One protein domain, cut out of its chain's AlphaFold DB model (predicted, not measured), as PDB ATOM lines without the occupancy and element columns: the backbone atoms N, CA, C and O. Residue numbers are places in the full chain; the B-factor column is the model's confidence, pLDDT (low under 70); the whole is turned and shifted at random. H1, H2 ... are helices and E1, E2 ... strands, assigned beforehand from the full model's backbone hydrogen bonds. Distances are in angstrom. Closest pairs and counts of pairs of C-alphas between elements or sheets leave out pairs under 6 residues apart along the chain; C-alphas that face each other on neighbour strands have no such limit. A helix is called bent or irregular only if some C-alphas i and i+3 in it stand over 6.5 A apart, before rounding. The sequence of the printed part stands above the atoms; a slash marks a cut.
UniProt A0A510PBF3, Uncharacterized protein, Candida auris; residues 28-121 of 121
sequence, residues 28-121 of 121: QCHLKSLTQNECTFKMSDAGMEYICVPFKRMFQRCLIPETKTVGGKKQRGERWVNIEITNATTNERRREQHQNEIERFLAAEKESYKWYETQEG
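Overview. This is residues 28 to 121 of the 121 residues of an uncharacterized protein of Candida auris (UniProt A0A510PBF3). A long, twisted ribbon of three antiparallel strands, in which the two hairpins E1-E2 and E2-E3 reach toward opposite ends, is crossed near the E1-E2 end by one long helix, H2, whose last residues stick out past the ribbon. The E2-E3 end is bent, its tip at residues 69 to 74 standing free, and the short helix H1 only grazes the ribbon just before H2 begins. The printed part has 94 residues, with three named strands and two named helices in the order E1 E2 E3 H1 H2; the sheet's order is E1, E2, E3, and the class is mixed, helices and strands. The whole is extended and flat, with a radius of gyration of the C-alphas of 20.7 A and spans of 63 by 38 by 19 A.

Arrangement. The sheet is a meander, each strand the antiparallel neighbour of the one before: E1, residues 30 to 44, E2, residues 47 to 70, and E3, residues 73 to 84. E2 is the inner strand. E1 and E2 form a hairpin with directions at 147 degrees; N 38 and O 53, 2.9 A apart, are within hydrogen-bond range. E2 and E3 form a hairpin at 152 degrees, with N 66 and O 77 at 2.8 A. E2 bends by 88 degrees at residue 65, and E3 by 57 degrees at residue 77. H2, residues 99 to 119, is on the sheet at a height over the sheet of 7.0 A, over E1 and E2. On the local plane it runs slantwise to the strands, at 57 degrees to E1, only just short of across. Its closest C-alphas to E1 are those of Lys 42 and Ala 108, 5.5 A apart; to E2, those of Ile 51 and Phe 105, 5.9 A. H1, residues 92 to 97, only grazes the sheet with residues 94 to 97. H1 and H2 are close but not clearly touching, the closest C-alphas being those of Arg 95 and Ile 102 at 7.2 A, and about perpendicular at 81 degrees. In H1 and H2 every O i to N i+4 pair is within hydrogen-bond range.

Along the chain. E1 spans 44.7 A from C-alpha 30 at (257.638, 237.031, 273.367). E2 is the longest strand, 54.8 A, and E3 spans 31.9 A. H1 is 8.8 A long, and H2 is 30.6 A, ending with C-alpha 119 at (281.391, 264.621, 246.338).

Size, cuts and confidence. The C-alphas farthest apart, those of Asp 45 and Lys 73, are 63.6 A apart. The printed part has no cut and no long link. Residues 113 to 121, of which 113 to 119 belong to H2, stand free. The mean pLDDT of the printed part is 91.8; residues 120 to 121 are under 70.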
ATOM      1  N   GLN A  28     259.634 236.384 280.607       97.31
ATOM      2  CA  GLN A  28     258.364 236.518 279.879       97.31
ATOM      3  C   GLN A  28     258.569 236.984 278.426       97.31
ATOM      4  O   GLN A  28     257.909 237.899 277.932       97.31
ATOM      5  N   CYS A  29     259.566 236.411 277.753       97.69
ATOM      6  CA  CYS A  29     259.938 236.850 276.424       97.69
ATOM      7  C   CYS A  29     258.911 236.394 275.380       97.69
ATOM      8  O   CYS A  29     258.544 235.223 275.309       97.69
ATOM      9  N   HIS A  30     258.522 237.307 274.494       97.25
ATOM     10  CA  HIS A  30     257.638 237.031 273.367       97.25
ATOM     11  C   HIS A  30     258.305 237.388 272.047       97.25
ATOM     12  O   HIS A  30     258.918 238.450 271.907       97.25
ATOM     13  N   LEU A  31     258.119 236.533 271.045       96.88
ATOM     14  CA  LEU A  31     258.580 236.814 269.696       96.88
ATOM     15  C   LEU A  31     257.682 237.872 269.042       96.88
ATOM     16  O   LEU A  31     256.453 237.770 269.054       96.88
ATOM     17  N   LYS A  32     258.302 238.898 268.469       97.00
ATOM     18  CA  LYS A  32     257.651 239.950 267.687       97.00
ATOM     19  C   LYS A  32     258.374 240.091 266.356       97.00
ATOM     20  O   LYS A  32     259.575 239.857 266.255       97.00
ATOM     21  N   SER A  33     257.639 240.488 265.330       96.00
ATOM     22  CA  SER A  33     258.201 240.741 264.008       96.00
ATOM     23  C   SER A  33     257.667 242.039 263.442       96.00
ATOM     24  O   SER A  33     256.488 242.342 263.616       96.00
ATOM     25  N   LEU A  34     258.517 242.746 262.712       94.69
ATOM     26  CA  LEU A  34     258.170 243.942 261.961       94.69
ATOM     27  C   LEU A  34     258.657 243.738 260.528       94.69
ATOM     28  O   LEU A  34     259.820 243.412 260.325       94.69
ATOM     29  N   THR A  35     257.777 243.884 259.541       94.25
ATOM     30  CA  THR A  35     258.197 243.944 258.133       94.25
ATOM     31  C   THR A  35     258.154 245.403 257.707       94.25
ATOM     32  O   THR A  35     257.128 246.055 257.883       94.25
ATOM     33  N   GLN A  36     259.264 245.900 257.183       93.88
ATOM     34  CA  GLN A  36     259.410 247.243 256.629       93.88
ATOM     35  C   GLN A  36     259.985 247.125 255.223       93.88
ATOM     36  O   GLN A  36     260.576 246.104 254.889       93.88
ATOM     37  N   ASN A  37     259.818 248.159 254.409       95.00
ATOM     38  CA  ASN A  37     260.529 248.246 253.143       95.00
ATOM     39  C   ASN A  37     261.826 249.021 253.367       95.00
ATOM     40  O   ASN A  37     261.793 250.121 253.919       95.00
ATOM     41  N   GLU A  38     262.946 248.443 252.951       93.69
ATOM     42  CA  GLU A  38     264.214 249.155 252.818       93.69
ATOM     43  C   GLU A  38     264.273 249.715 251.401       93.69
ATOM     44  O   GLU A  38     264.049 248.982 250.439       93.69
ATOM     45  N   CYS A  39     264.498 251.020 251.278       94.56
ATOM     46  CA  CYS A  39     264.443 251.719 250.003       94.56
ATOM     47  C   CYS A  39     265.770 252.407 249.711       94.56
ATOM     48  O   CYS A  39     266.355 253.028 250.595       94.56
ATOM     49  N   THR A  40     266.190 252.319 248.457       94.31
ATOM     50  CA  THR A  40     267.294 253.079 247.875       94.31
ATOM     51  C   THR A  40     266.768 253.898 246.702       94.31
ATOM     52  O   THR A  40     265.626 253.714 246.259       94.31
ATOM     53  N   PHE A  41     267.587 254.814 246.201       91.56
ATOM     54  CA  PHE A  41     267.291 255.572 244.998       91.56
ATOM     55  C   PHE A  41     268.394 255.383 243.962       91.56
ATOM     56  O   PHE A  41     269.565 255.210 244.292       91.56
ATOM     57  N   LYS A  42     268.004 255.454 242.692       90.31
ATOM     58  CA  LYS A  42     268.906 255.493 241.550       90.31
ATOM     59  C   LYS A  42     268.651 256.763 240.753       90.31
ATOM     60  O   LYS A  42     267.507 257.088 240.443       90.31
ATOM     61  N   MET A  43     269.725 257.466 240.411       85.06
ATOM     62  CA  MET A  43     269.664 258.597 239.490       85.06
ATOM     63  C   MET A  43     269.774 258.099 238.054       85.06
ATOM     64  O   MET A  43     270.657 257.307 237.728       85.06
ATOM     65  N   SER A  44     268.872 258.565 237.199       79.56
ATOM     66  CA  SER A  44     268.892 258.326 235.758       79.56
ATOM     67  C   SER A  44     268.675 259.640 235.010       79.56
ATOM     68  O   SER A  44     268.185 260.609 235.592       79.56
ATOM     69  N   ASP A  45     268.960 259.657 233.708       80.56
ATOM     70  CA  ASP A  45     268.688 260.819 232.848       80.56
ATOM     71  C   ASP A  45     267.191 261.195 232.821       80.56
ATOM     72  O   ASP A  45     266.835 262.340 232.552       80.56
ATOM     73  N   ALA A  46     266.307 260.242 233.143       79.81
ATOM     74  CA  ALA A  46     264.861 260.433 233.245       79.81
ATOM     75  C   ALA A  46     264.386 260.873 234.648       79.81
ATOM     76  O   ALA A  46     263.190 261.086 234.848       79.81
ATOM     77  N   GLY A  47     265.297 261.009 235.619       85.81
ATOM     78  CA  GLY A  47     265.006 261.398 237.000       85.81
ATOM     79  C   GLY A  47     265.359 260.330 238.042       85.81
ATOM     80  O   GLY A  47     266.099 259.380 237.772       85.81
ATOM     81  N   MET A  48     264.839 260.516 239.260       89.19
ATOM     82  CA  MET A  48     265.087 259.646 240.413       89.19
ATOM     83  C   MET A  48     264.106 258.466 240.434       89.19
ATOM     84  O   MET A  48     262.892 258.661 240.482       89.19
ATOM     85  N   GLU A  49     264.633 257.244 240.445       91.50
ATOM     86  CA  GLU A  49     263.870 256.009 240.643       91.50
ATOM     87  C   GLU A  49     264.061 255.506 242.080       91.50
ATOM     88  O   GLU A  49     265.190 255.442 242.563       91.50
ATOM     89  N   TYR A  50     262.978 255.107 242.756       92.56
ATOM     90  CA  TYR A  50     263.042 254.461 244.071       92.56
ATOM     91  C   TYR A  50     262.885 252.947 243.948       92.56
ATOM     92  O   TYR A  50     261.926 252.458 243.352       92.56
ATOM     93  N   ILE A  51     263.794 252.205 244.576       94.50
ATOM     94  CA  ILE A  51     263.780 250.743 244.615       94.50
ATOM     95  C   ILE A  51     263.606 250.327 246.071       94.50
ATOM     96  O   ILE A  51     264.454 250.631 246.904       94.50
ATOM     97  N   CYS A  52     262.512 249.633 246.379       95.25
ATOM     98  CA  CYS A  52     262.179 249.208 247.735       95.25
ATOM     99  C   CYS A  52     262.069 247.685 247.821       95.25
ATOM    100  O   CYS A  52     261.355 247.070 247.030       95.25
ATOM    101  N   VAL A  53     262.714 247.089 248.823       95.19
ATOM    102  CA  VAL A  53     262.683 245.645 249.085       95.19
ATOM    103  C   VAL A  53     262.119 245.355 250.478       95.19
ATOM    104  O   VAL A  53     262.445 246.060 251.437       95.19
ATOM    105  N   PRO A  54     261.261 244.331 250.641       94.19
ATOM    106  CA  PRO A  54     260.693 244.005 251.941       94.19
ATOM    107  C   PRO A  54     261.729 243.322 252.839       94.19
ATOM    108  O   PRO A  54     262.250 242.251 252.523       94.19
ATOM    109  N   PHE A  55     261.942 243.885 254.023       95.44
ATOM    110  CA  PHE A  55     262.852 243.385 255.042       95.44
ATOM    111  C   PHE A  55     262.109 243.099 256.351       95.44
ATOM    112  O   PHE A  55     261.431 243.952 256.931       95.44
ATOM    113  N   LYS A  56     262.221 241.863 256.842       95.81
ATOM    114  CA  LYS A  56     261.660 241.442 258.129       95.81
ATOM    115  C   LYS A  56     262.709 241.582 259.226       95.81
ATOM    116  O   LYS A  56     263.748 240.928 259.180       95.81
ATOM    117  N   ARG A  57     262.377 242.351 260.258       95.25
ATOM    118  CA  ARG A  57     263.087 242.401 261.537       95.25
ATOM    119  C   ARG A  57     262.389 241.522 262.564       95.25
ATOM    120  O   ARG A  57     261.158 241.502 262.651       95.25
ATOM    121  N   MET A  58     263.180 240.797 263.345       96.25
ATOM    122  CA  MET A  58     262.707 239.921 264.416       96.25
ATOM    123  C   MET A  58     263.197 240.446 265.756       96.25
ATOM    124  O   MET A  58     264.374 240.757 265.922       96.25
ATOM    125  N   PHE A  59     262.293 240.502 266.727       96.69
ATOM    126  CA  PHE A  59     262.582 240.982 268.068       96.69
ATOM    127  C   PHE A  59     262.115 239.971 269.102       96.69
ATOM    128  O   PHE A  59     261.021 239.414 269.000       96.69
ATOM    129  N   GLN A  60     262.914 239.801 270.142       97.12
ATOM    130  CA  GLN A  60     262.506 239.143 271.367       97.12
ATOM    131  C   GLN A  60     262.153 240.220 272.393       97.12
ATOM    132  O   GLN A  60     263.013 240.981 272.837       97.12
ATOM    133  N   ARG A  61     260.865 240.336 272.722       97.81
ATOM    134  CA  ARG A  61     260.361 241.319 273.681       97.81
ATOM    135  C   ARG A  61     260.316 240.704 275.072       97.81
ATOM    136  O   ARG A  61     259.480 239.839 275.286       97.81
ATOM    137  N   CYS A  62     261.156 241.161 275.992       98.06
ATOM    138  CA  CYS A  62     261.313 240.586 277.332       98.06
ATOM    139  C   CYS A  62     261.013 241.606 278.433       98.06
ATOM    140  O   CYS A  62     261.269 242.800 278.255       98.06
ATOM    141  N   LEU A  63     260.504 241.141 279.569       97.50
ATOM    142  CA  LEU A  63     260.305 241.920 280.786       97.50
ATOM    143  C   LEU A  63     261.553 241.784 281.655       97.50
ATOM    144  O   LEU A  63     261.880 240.683 282.088       97.50
ATOM    145  N   ILE A  64     262.281 242.877 281.878       95.75
ATOM    146  CA  ILE A  64     263.532 242.860 282.645       95.75
ATOM    147  C   ILE A  64     263.437 243.728 283.903       95.75
ATOM    148  O   ILE A  64     262.780 244.773 283.864       95.75
ATOM    149  N   PRO A  65     264.141 243.361 284.987       94.38
ATOM    150  CA  PRO A  65     264.252 244.204 286.168       94.38
ATOM    151  C   PRO A  65     264.904 245.552 285.843       94.38
ATOM    152  O   PRO A  65     265.876 245.635 285.090       94.38
ATOM    153  N   GLU A  66     264.403 246.614 286.458       94.00
ATOM    154  CA  GLU A  66     264.940 247.964 286.346       94.00
ATOM    155  C   GLU A  66     264.937 248.646 287.716       94.00
ATOM    156  O   GLU A  66     264.033 248.461 288.528       94.00
ATOM    157  N   THR A  67     265.962 249.452 287.990       92.75
ATOM    158  CA  THR A  67     265.981 250.332 289.162       92.75
ATOM    159  C   THR A  67     265.958 251.775 288.688       92.75
ATOM    160  O   THR A  67     266.886 252.212 288.012       92.75
ATOM    161  N   LYS A  68     264.912 252.517 289.052       90.00
ATOM    162  CA  LYS A  68     264.771 253.947 288.747       90.00
ATOM    163  C   LYS A  68     264.945 254.770 290.008       90.00
ATOM    164  O   LYS A  68     264.527 254.352 291.083       90.00
ATOM    165  N   THR A  69     265.530 255.954 289.881       90.88
ATOM    166  CA  THR A  69     265.563 256.927 290.976       90.88
ATOM    167  C   THR A  69     264.417 257.909 290.786       90.88
ATOM    168  O   THR A  69     264.411 258.662 289.816       90.88
ATOM    169  N   VAL A  70     263.451 257.909 291.703       88.00
ATOM    170  CA  VAL A  70     262.297 258.820 291.694       88.00
ATOM    171  C   VAL A  70     262.318 259.609 293.000       88.00
ATOM    172  O   VAL A  70     262.295 259.022 294.081       88.00
ATOM    173  N   GLY A  71     262.442 260.937 292.914       85.00
ATOM    174  CA  GLY A  71     262.519 261.807 294.097       85.00
ATOM    175  C   GLY A  71     263.688 261.477 295.036       85.00
ATOM    176  O   GLY A  71     263.523 261.474 296.252       85.00
ATOM    177  N   GLY A  72     264.848 261.102 294.482       90.12
ATOM    178  CA  GLY A  72     266.041 260.727 295.255       90.12
ATOM    179  C   GLY A  72     266.019 259.316 295.857       90.12
ATOM    180  O   GLY A  72     267.020 258.884 296.422       90.12
ATOM    181  N   LYS A  73     264.924 258.558 295.707       92.06
ATOM    182  CA  LYS A  73     264.807 257.178 296.201       92.06
ATOM    183  C   LYS A  73     264.915 256.172 295.059       92.06
ATOM    184  O   LYS A  73     264.283 256.340 294.017       92.06
ATOM    185  N   LYS A  74     265.693 255.105 295.266       92.69
ATOM    186  CA  LYS A  74     265.763 253.968 294.338       92.69
ATOM    187  C   LYS A  74     264.489 253.131 294.461       92.69
ATOM    188  O   LYS A  74     264.183 252.628 295.536       92.69
ATOM    189  N   GLN A  75     263.782 252.961 293.356       93.75
ATOM    190  CA  GLN A  75     262.608 252.110 293.222       93.75
ATOM    191  C   GLN A  75     262.939 250.969 292.265       93.75
ATOM    192  O   GLN A  75     263.462 251.201 291.172       93.75
ATOM    193  N   ARG A  76     262.652 249.735 292.687       93.69
ATOM    194  CA  ARG A  76     262.732 248.556 291.820       93.69
ATOM    195  C   ARG A  76     261.419 248.408 291.066       93.69
ATOM    196  O   ARG A  76     260.353 248.572 291.649       93.69
ATOM    197  N   GLY A  77     261.519 248.079 289.792       93.12
ATOM    198  CA  GLY A  77     260.393 247.759 288.936       93.12
ATOM    199  C   GLY A  77     260.856 246.896 287.775       93.12
ATOM    200  O   GLY A  77     261.940 246.312 287.806       93.12
ATOM    201  N   GLU A  78     260.035 246.845 286.741       95.25
ATOM    202  CA  GLU A  78     260.303 246.071 285.539       95.25
ATOM    203  C   GLU A  78     260.019 246.926 284.307       95.25
ATOM    204  O   GLU A  78     259.200 247.852 284.342       95.25
ATOM    205  N   ARG A  79     260.687 246.616 283.198       94.88
ATOM    206  CA  ARG A  79     260.404 247.236 281.903       94.88
ATOM    207  C   ARG A  79     260.452 246.231 280.772       94.88
ATOM    208  O   ARG A  79     261.255 245.303 280.772       94.88
ATOM    209  N   TRP A  80     259.639 246.488 279.757       96.31
ATOM    210  CA  TRP A  80     259.723 245.768 278.497       96.31
ATOM    211  C   TRP A  80     260.885 246.288 277.654       96.31
ATOM    212  O   TRP A  80     261.031 247.496 277.456       96.31
ATOM    213  N   VAL A  81     261.678 245.370 277.114       95.25
ATOM    214  CA  VAL A  81     262.733 245.653 276.137       95.25
ATOM    215  C   VAL A  81     262.513 244.837 274.882       95.25
ATOM    216  O   VAL A  81     262.139 243.674 274.969       95.25
ATOM    217  N   ASN A  82     262.755 245.439 273.720       95.44
ATOM    218  CA  ASN A  82     262.805 244.721 272.451       95.44
ATOM    219  C   ASN A  82     264.276 244.462 272.121       95.44
ATOM    220  O   ASN A  82     265.043 245.409 271.952       95.44
ATOM    221  N   ILE A  83     264.661 243.193 272.046       95.56
ATOM    222  CA  ILE A  83     266.014 242.765 271.691       95.56
ATOM    223  C   ILE A  83     265.965 242.295 270.243       95.56
ATOM    224  O   ILE A  83     265.241 241.351 269.934       95.56
ATOM    225  N   GLU A  84     266.685 242.961 269.344       94.69
ATOM    226  CA  GLU A  84     266.732 242.533 267.947       94.69
ATOM    227  C   GLU A  84     267.512 241.219 267.813       94.69
ATOM    228  O   GLU A  84     268.643 241.096 268.283       94.69
ATOM    229  N   ILE A  85     266.882 240.236 267.171       95.00
ATOM    230  CA  ILE A  85     267.430 238.898 266.908       95.00
ATOM    231  C   ILE A  85     267.404 238.553 265.410       95.00
ATOM    232  O   ILE A  85     267.562 237.391 265.034       95.00
ATOM    233  N   THR A  86     267.205 239.559 264.552       94.31
ATOM    234  CA  THR A  86     267.322 239.436 263.094       94.31
ATOM    235  C   THR A  86     268.691 238.857 262.727       94.31
ATOM    236  O   THR A  86     269.731 239.282 263.233       94.31
ATOM    237  N   ASN A  87     268.708 237.867 261.840       93.44
ATOM    238  CA  ASN A  87     269.925 237.214 261.364       93.44
ATOM    239  C   ASN A  87     269.857 236.967 259.844       93.44
ATOM    240  O   ASN A  87     268.858 237.280 259.199       93.44
ATOM    241  N   ALA A  88     270.919 236.386 259.278       89.94
ATOM    242  CA  ALA A  88     271.019 236.135 257.840       89.94
ATOM    243  C   ALA A  88     269.892 235.239 257.296       89.94
ATOM    244  O   ALA A  88     269.458 235.444 256.165       89.94
ATOM    245  N   THR A  89     269.382 234.310 258.110       94.12
ATOM    246  CA  THR A  89     268.347 233.352 257.697       94.12
ATOM    247  C   THR A  89     266.927 233.912 257.824       94.12
ATOM    248  O   THR A  89     265.991 233.432 257.190       94.12
ATOM    249  N   THR A  90     266.743 235.001 258.582       94.44
ATOM    250  CA  THR A  90     265.429 235.613 258.865       94.44
ATOM    251  C   THR A  90     264.658 236.013 257.600       94.44
ATOM    252  O   THR A  90     263.424 236.011 257.601       94.44
ATOM    253  N   ASN A  91     265.379 236.356 256.529       94.38
ATOM    254  CA  ASN A  91     264.821 236.840 255.269       94.38
ATOM    255  C   ASN A  91     265.109 235.920 254.072       94.38
ATOM    256  O   ASN A  91     264.859 236.342 252.949       94.38
ATOM    257  N   GLU A  92     265.583 234.684 254.274       94.44
ATOM    258  CA  GLU A  92     265.918 233.753 253.173       94.44
ATOM    259  C   GLU A  92     264.775 233.608 252.165       94.44
ATOM    260  O   GLU A  92     264.939 233.937 250.994       94.44
ATOM    261  N   ARG A  93     263.568 233.280 252.640       91.94
ATOM    262  CA  ARG A  93     262.385 233.166 251.774       91.94
ATOM    263  C   ARG A  93     262.059 234.457 251.012       91.94
ATOM    264  O   ARG A  93     261.603 234.402 249.878       91.94
ATOM    265  N   ARG A  94     262.251 235.630 251.628       89.94
ATOM    266  CA  ARG A  94     262.006 236.917 250.949       89.94
ATOM    267  C   ARG A  94     263.073 237.197 249.900       89.94
ATOM    268  O   ARG A  94     262.754 237.754 248.857       89.94
ATOM    269  N   ARG A  95     264.316 236.794 250.167       90.75
ATOM    270  CA  ARG A  95     265.424 236.911 249.221       90.75
ATOM    271  C   ARG A  95     265.149 236.114 247.954       90.75
ATOM    272  O   ARG A  95     265.339 236.644 246.871       90.75
ATOM    273  N   GLU A  96     264.648 234.893 248.099       92.56
ATOM    274  CA  GLU A  96     264.242 234.051 246.967       92.56
ATOM    275  C   GLU A  96     263.090 234.678 246.169       92.56
ATOM    276  O   GLU A  96     263.096 234.657 244.943       92.56
ATOM    277  N   GLN A  97     262.109 235.275 246.853       94.06
ATOM    278  CA  GLN A  97     260.928 235.870 246.216       94.06
ATOM    279  C   GLN A  97     261.199 237.195 245.489       94.06
ATOM    280  O   GLN A  97     260.453 237.537 244.576       94.06
ATOM    281  N   HIS A  98     262.222 237.939 245.908       93.25
ATOM    282  CA  HIS A  98     262.513 239.296 245.434       93.25
ATOM    283  C   HIS A  98     263.953 239.430 244.929       93.25
ATOM    284  O   HIS A  98     264.570 240.485 245.074       93.25
ATOM    285  N   GLN A  99     264.532 238.344 244.403       94.25
ATOM    286  CA  GLN A  99     265.947 238.306 244.033       94.25
ATOM    287  C   GLN A  99     266.315 239.433 243.058       94.25
ATOM    288  O   GLN A  99     267.288 240.148 243.290       94.25
ATOM    289  N   ASN A 100     265.503 239.638 242.018       95.31
ATOM    290  CA  ASN A 100     265.751 240.654 240.997       95.31
ATOM    291  C   ASN A 100     265.717 242.072 241.587       95.31
ATOM    292  O   ASN A 100     266.590 242.893 241.303       95.31
ATOM    293  N   GLU A 101     264.729 242.379 242.430       94.56
ATOM    294  CA  GLU A 101     264.619 243.675 243.099       94.56
ATOM    295  C   GLU A 101     265.769 243.904 244.082       94.56
ATOM    296  O   GLU A 101     266.269 245.023 244.177       94.56
ATOM    297  N   ILE A 102     266.229 242.857 244.770       95.06
ATOM    298  CA  ILE A 102     267.377 242.918 245.683       95.06
ATOM    299  C   ILE A 102     268.675 243.169 244.918       95.06
ATOM    300  O   ILE A 102     269.475 243.999 245.342       95.06
ATOM    301  N   GLU A 103     268.897 242.507 243.784       95.56
ATOM    302  CA  GLU A 103     270.074 242.757 242.945       95.56
ATOM    303  C   GLU A 103     270.083 244.197 242.417       95.56
ATOM    304  O   GLU A 103     271.103 244.885 242.509       95.56
ATOM    305  N   ARG A 104     268.928 244.692 241.955       95.12
ATOM    306  CA  ARG A 104     268.760 246.096 241.549       95.12
ATOM    307  C   ARG A 104     269.021 247.062 242.704       95.12
ATOM    308  O   ARG A 104     269.722 248.054 242.514       95.12
ATOM    309  N   PHE A 105     268.491 246.765 243.890       95.50
ATOM    310  CA  PHE A 105     268.700 247.551 245.103       95.50
ATOM    311  C   PHE A 105     270.190 247.638 245.459       95.50
ATOM    312  O   PHE A 105     270.726 248.727 245.633       95.50
ATOM    313  N   LEU A 106     270.890 246.501 245.511       95.00
ATOM    314  CA  LEU A 106     272.311 246.450 245.869       95.00
ATOM    315  C   LEU A 106     273.197 247.152 244.832       95.00
ATOM    316  O   LEU A 106     274.200 247.770 245.194       95.00
ATOM    317  N   ALA A 107     272.836 247.070 243.549       95.06
ATOM    318  CA  ALA A 107     273.518 247.810 242.496       95.06
ATOM    319  C   ALA A 107     273.357 249.328 242.679       95.06
ATOM    320  O   ALA A 107     274.354 250.048 242.624       95.06
ATOM    321  N   ALA A 108     272.138 249.800 242.959       94.31
ATOM    322  CA  ALA A 108     271.862 251.214 243.211       94.31
ATOM    323  C   ALA A 108     272.580 251.733 244.468       94.31
ATOM    324  O   ALA A 108     273.221 252.776 244.404       94.31
ATOM    325  N   GLU A 109     272.588 250.981 245.574       94.12
ATOM    326  CA  GLU A 109     273.343 251.347 246.785       94.12
ATOM    327  C   GLU A 109     274.844 251.513 246.504       94.12
ATOM    328  O   GLU A 109     275.475 252.464 246.964       94.12
ATOM    329  N   LYS A 110     275.424 250.615 245.699       93.75
ATOM    330  CA  LYS A 110     276.838 250.692 245.313       93.75
ATOM    331  C   LYS A 110     277.133 251.901 244.425       93.75
ATOM    332  O   LYS A 110     278.205 252.492 244.549       93.75
ATOM    333  N   GLU A 111     276.229 252.242 243.510       90.88
ATOM    334  CA  GLU A 111     276.328 253.454 242.685       90.88
ATOM    335  C   GLU A 111     276.236 254.715 243.557       90.88
ATOM    336  O   GLU A 111     277.105 255.583 243.463       90.88
ATOM    337  N   SER A 112     275.252 254.776 244.455       87.81
ATOM    338  CA  SER A 112     275.046 255.891 245.384       87.81
ATOM    339  C   SER A 112     276.247 256.099 246.302       87.81
ATOM    340  O   SER A 112     276.723 257.222 246.441       87.81
ATOM    341  N   TYR A 113     276.799 255.027 246.875       88.75
ATOM    342  CA  TYR A 113     277.983 255.102 247.730       88.75
ATOM    343  C   TYR A 113     279.193 255.702 246.995       88.75
ATOM    344  O   TYR A 113     279.834 256.618 247.503       88.75
ATOM    345  N   LYS A 114     279.455 255.259 245.756       88.50
ATOM    346  CA  LYS A 114     280.516 255.844 244.917       88.50
ATOM    347  C   LYS A 114     280.277 257.325 244.635       88.50
ATOM    348  O   LYS A 114     281.222 258.105 244.646       88.50
ATOM    349  N   TRP A 115     279.030 257.703 244.359       84.00
ATOM    350  CA  TRP A 115     278.679 259.099 244.118       84.00
ATOM    351  C   TRP A 115     278.970 259.965 245.351       84.00
ATOM    352  O   TRP A 115     279.599 261.012 245.206       84.00
ATOM    353  N   TYR A 116     278.614 259.505 246.555       84.06
ATOM    354  CA  TYR A 116     278.944 260.206 247.800       84.06
ATOM    355  C   TYR A 116     280.455 260.375 247.993       84.06
ATOM    356  O   TYR A 116     280.902 261.486 248.271       84.06
ATOM    357  N   GLU A 117     281.249 259.324 247.770       88.81
ATOM    358  CA  GLU A 117     282.716 259.412 247.876       88.81
ATOM    359  C   GLU A 117     283.315 260.445 246.907       88.81
ATOM    360  O   GLU A 117     284.271 261.129 247.253       88.81
ATOM    361  N   THR A 118     282.742 260.605 245.708       84.56
ATOM    362  CA  THR A 118     283.213 261.606 244.733       84.56
ATOM    363  C   THR A 118     282.804 263.049 245.040       84.56
ATOM    364  O   THR A 118     283.345 263.956 244.417       84.56
ATOM    365  N   GLN A 119     281.849 263.277 245.947       72.25
ATOM    366  CA  GLN A 119     281.391 264.621 246.338       72.25
ATOM    367  C   GLN A 119     282.084 265.142 247.609       72.25
ATOM    368  O   GLN A 119     282.062 266.345 247.855       72.25
ATOM    369  N   GLU A 120     282.688 264.262 248.416       57.78
ATOM    370  CA  GLU A 120     283.459 264.634 249.615       57.78
ATOM    371  C   GLU A 120     284.976 264.794 249.365       57.78
ATOM    372  O   GLU A 120     285.733 265.000 250.317       57.78
ATOM    373  N   GLY A 121     285.429 264.718 248.107       46.06
ATOM    374  CA  GLY A 121     286.810 265.002 247.683       46.06
ATOM    375  C   GLY A 121     286.930 266.317 246.929       46.06
ATOM    376  O   GLY A 121     287.930 267.030 247.169       46.06
TER     377      GLY A 121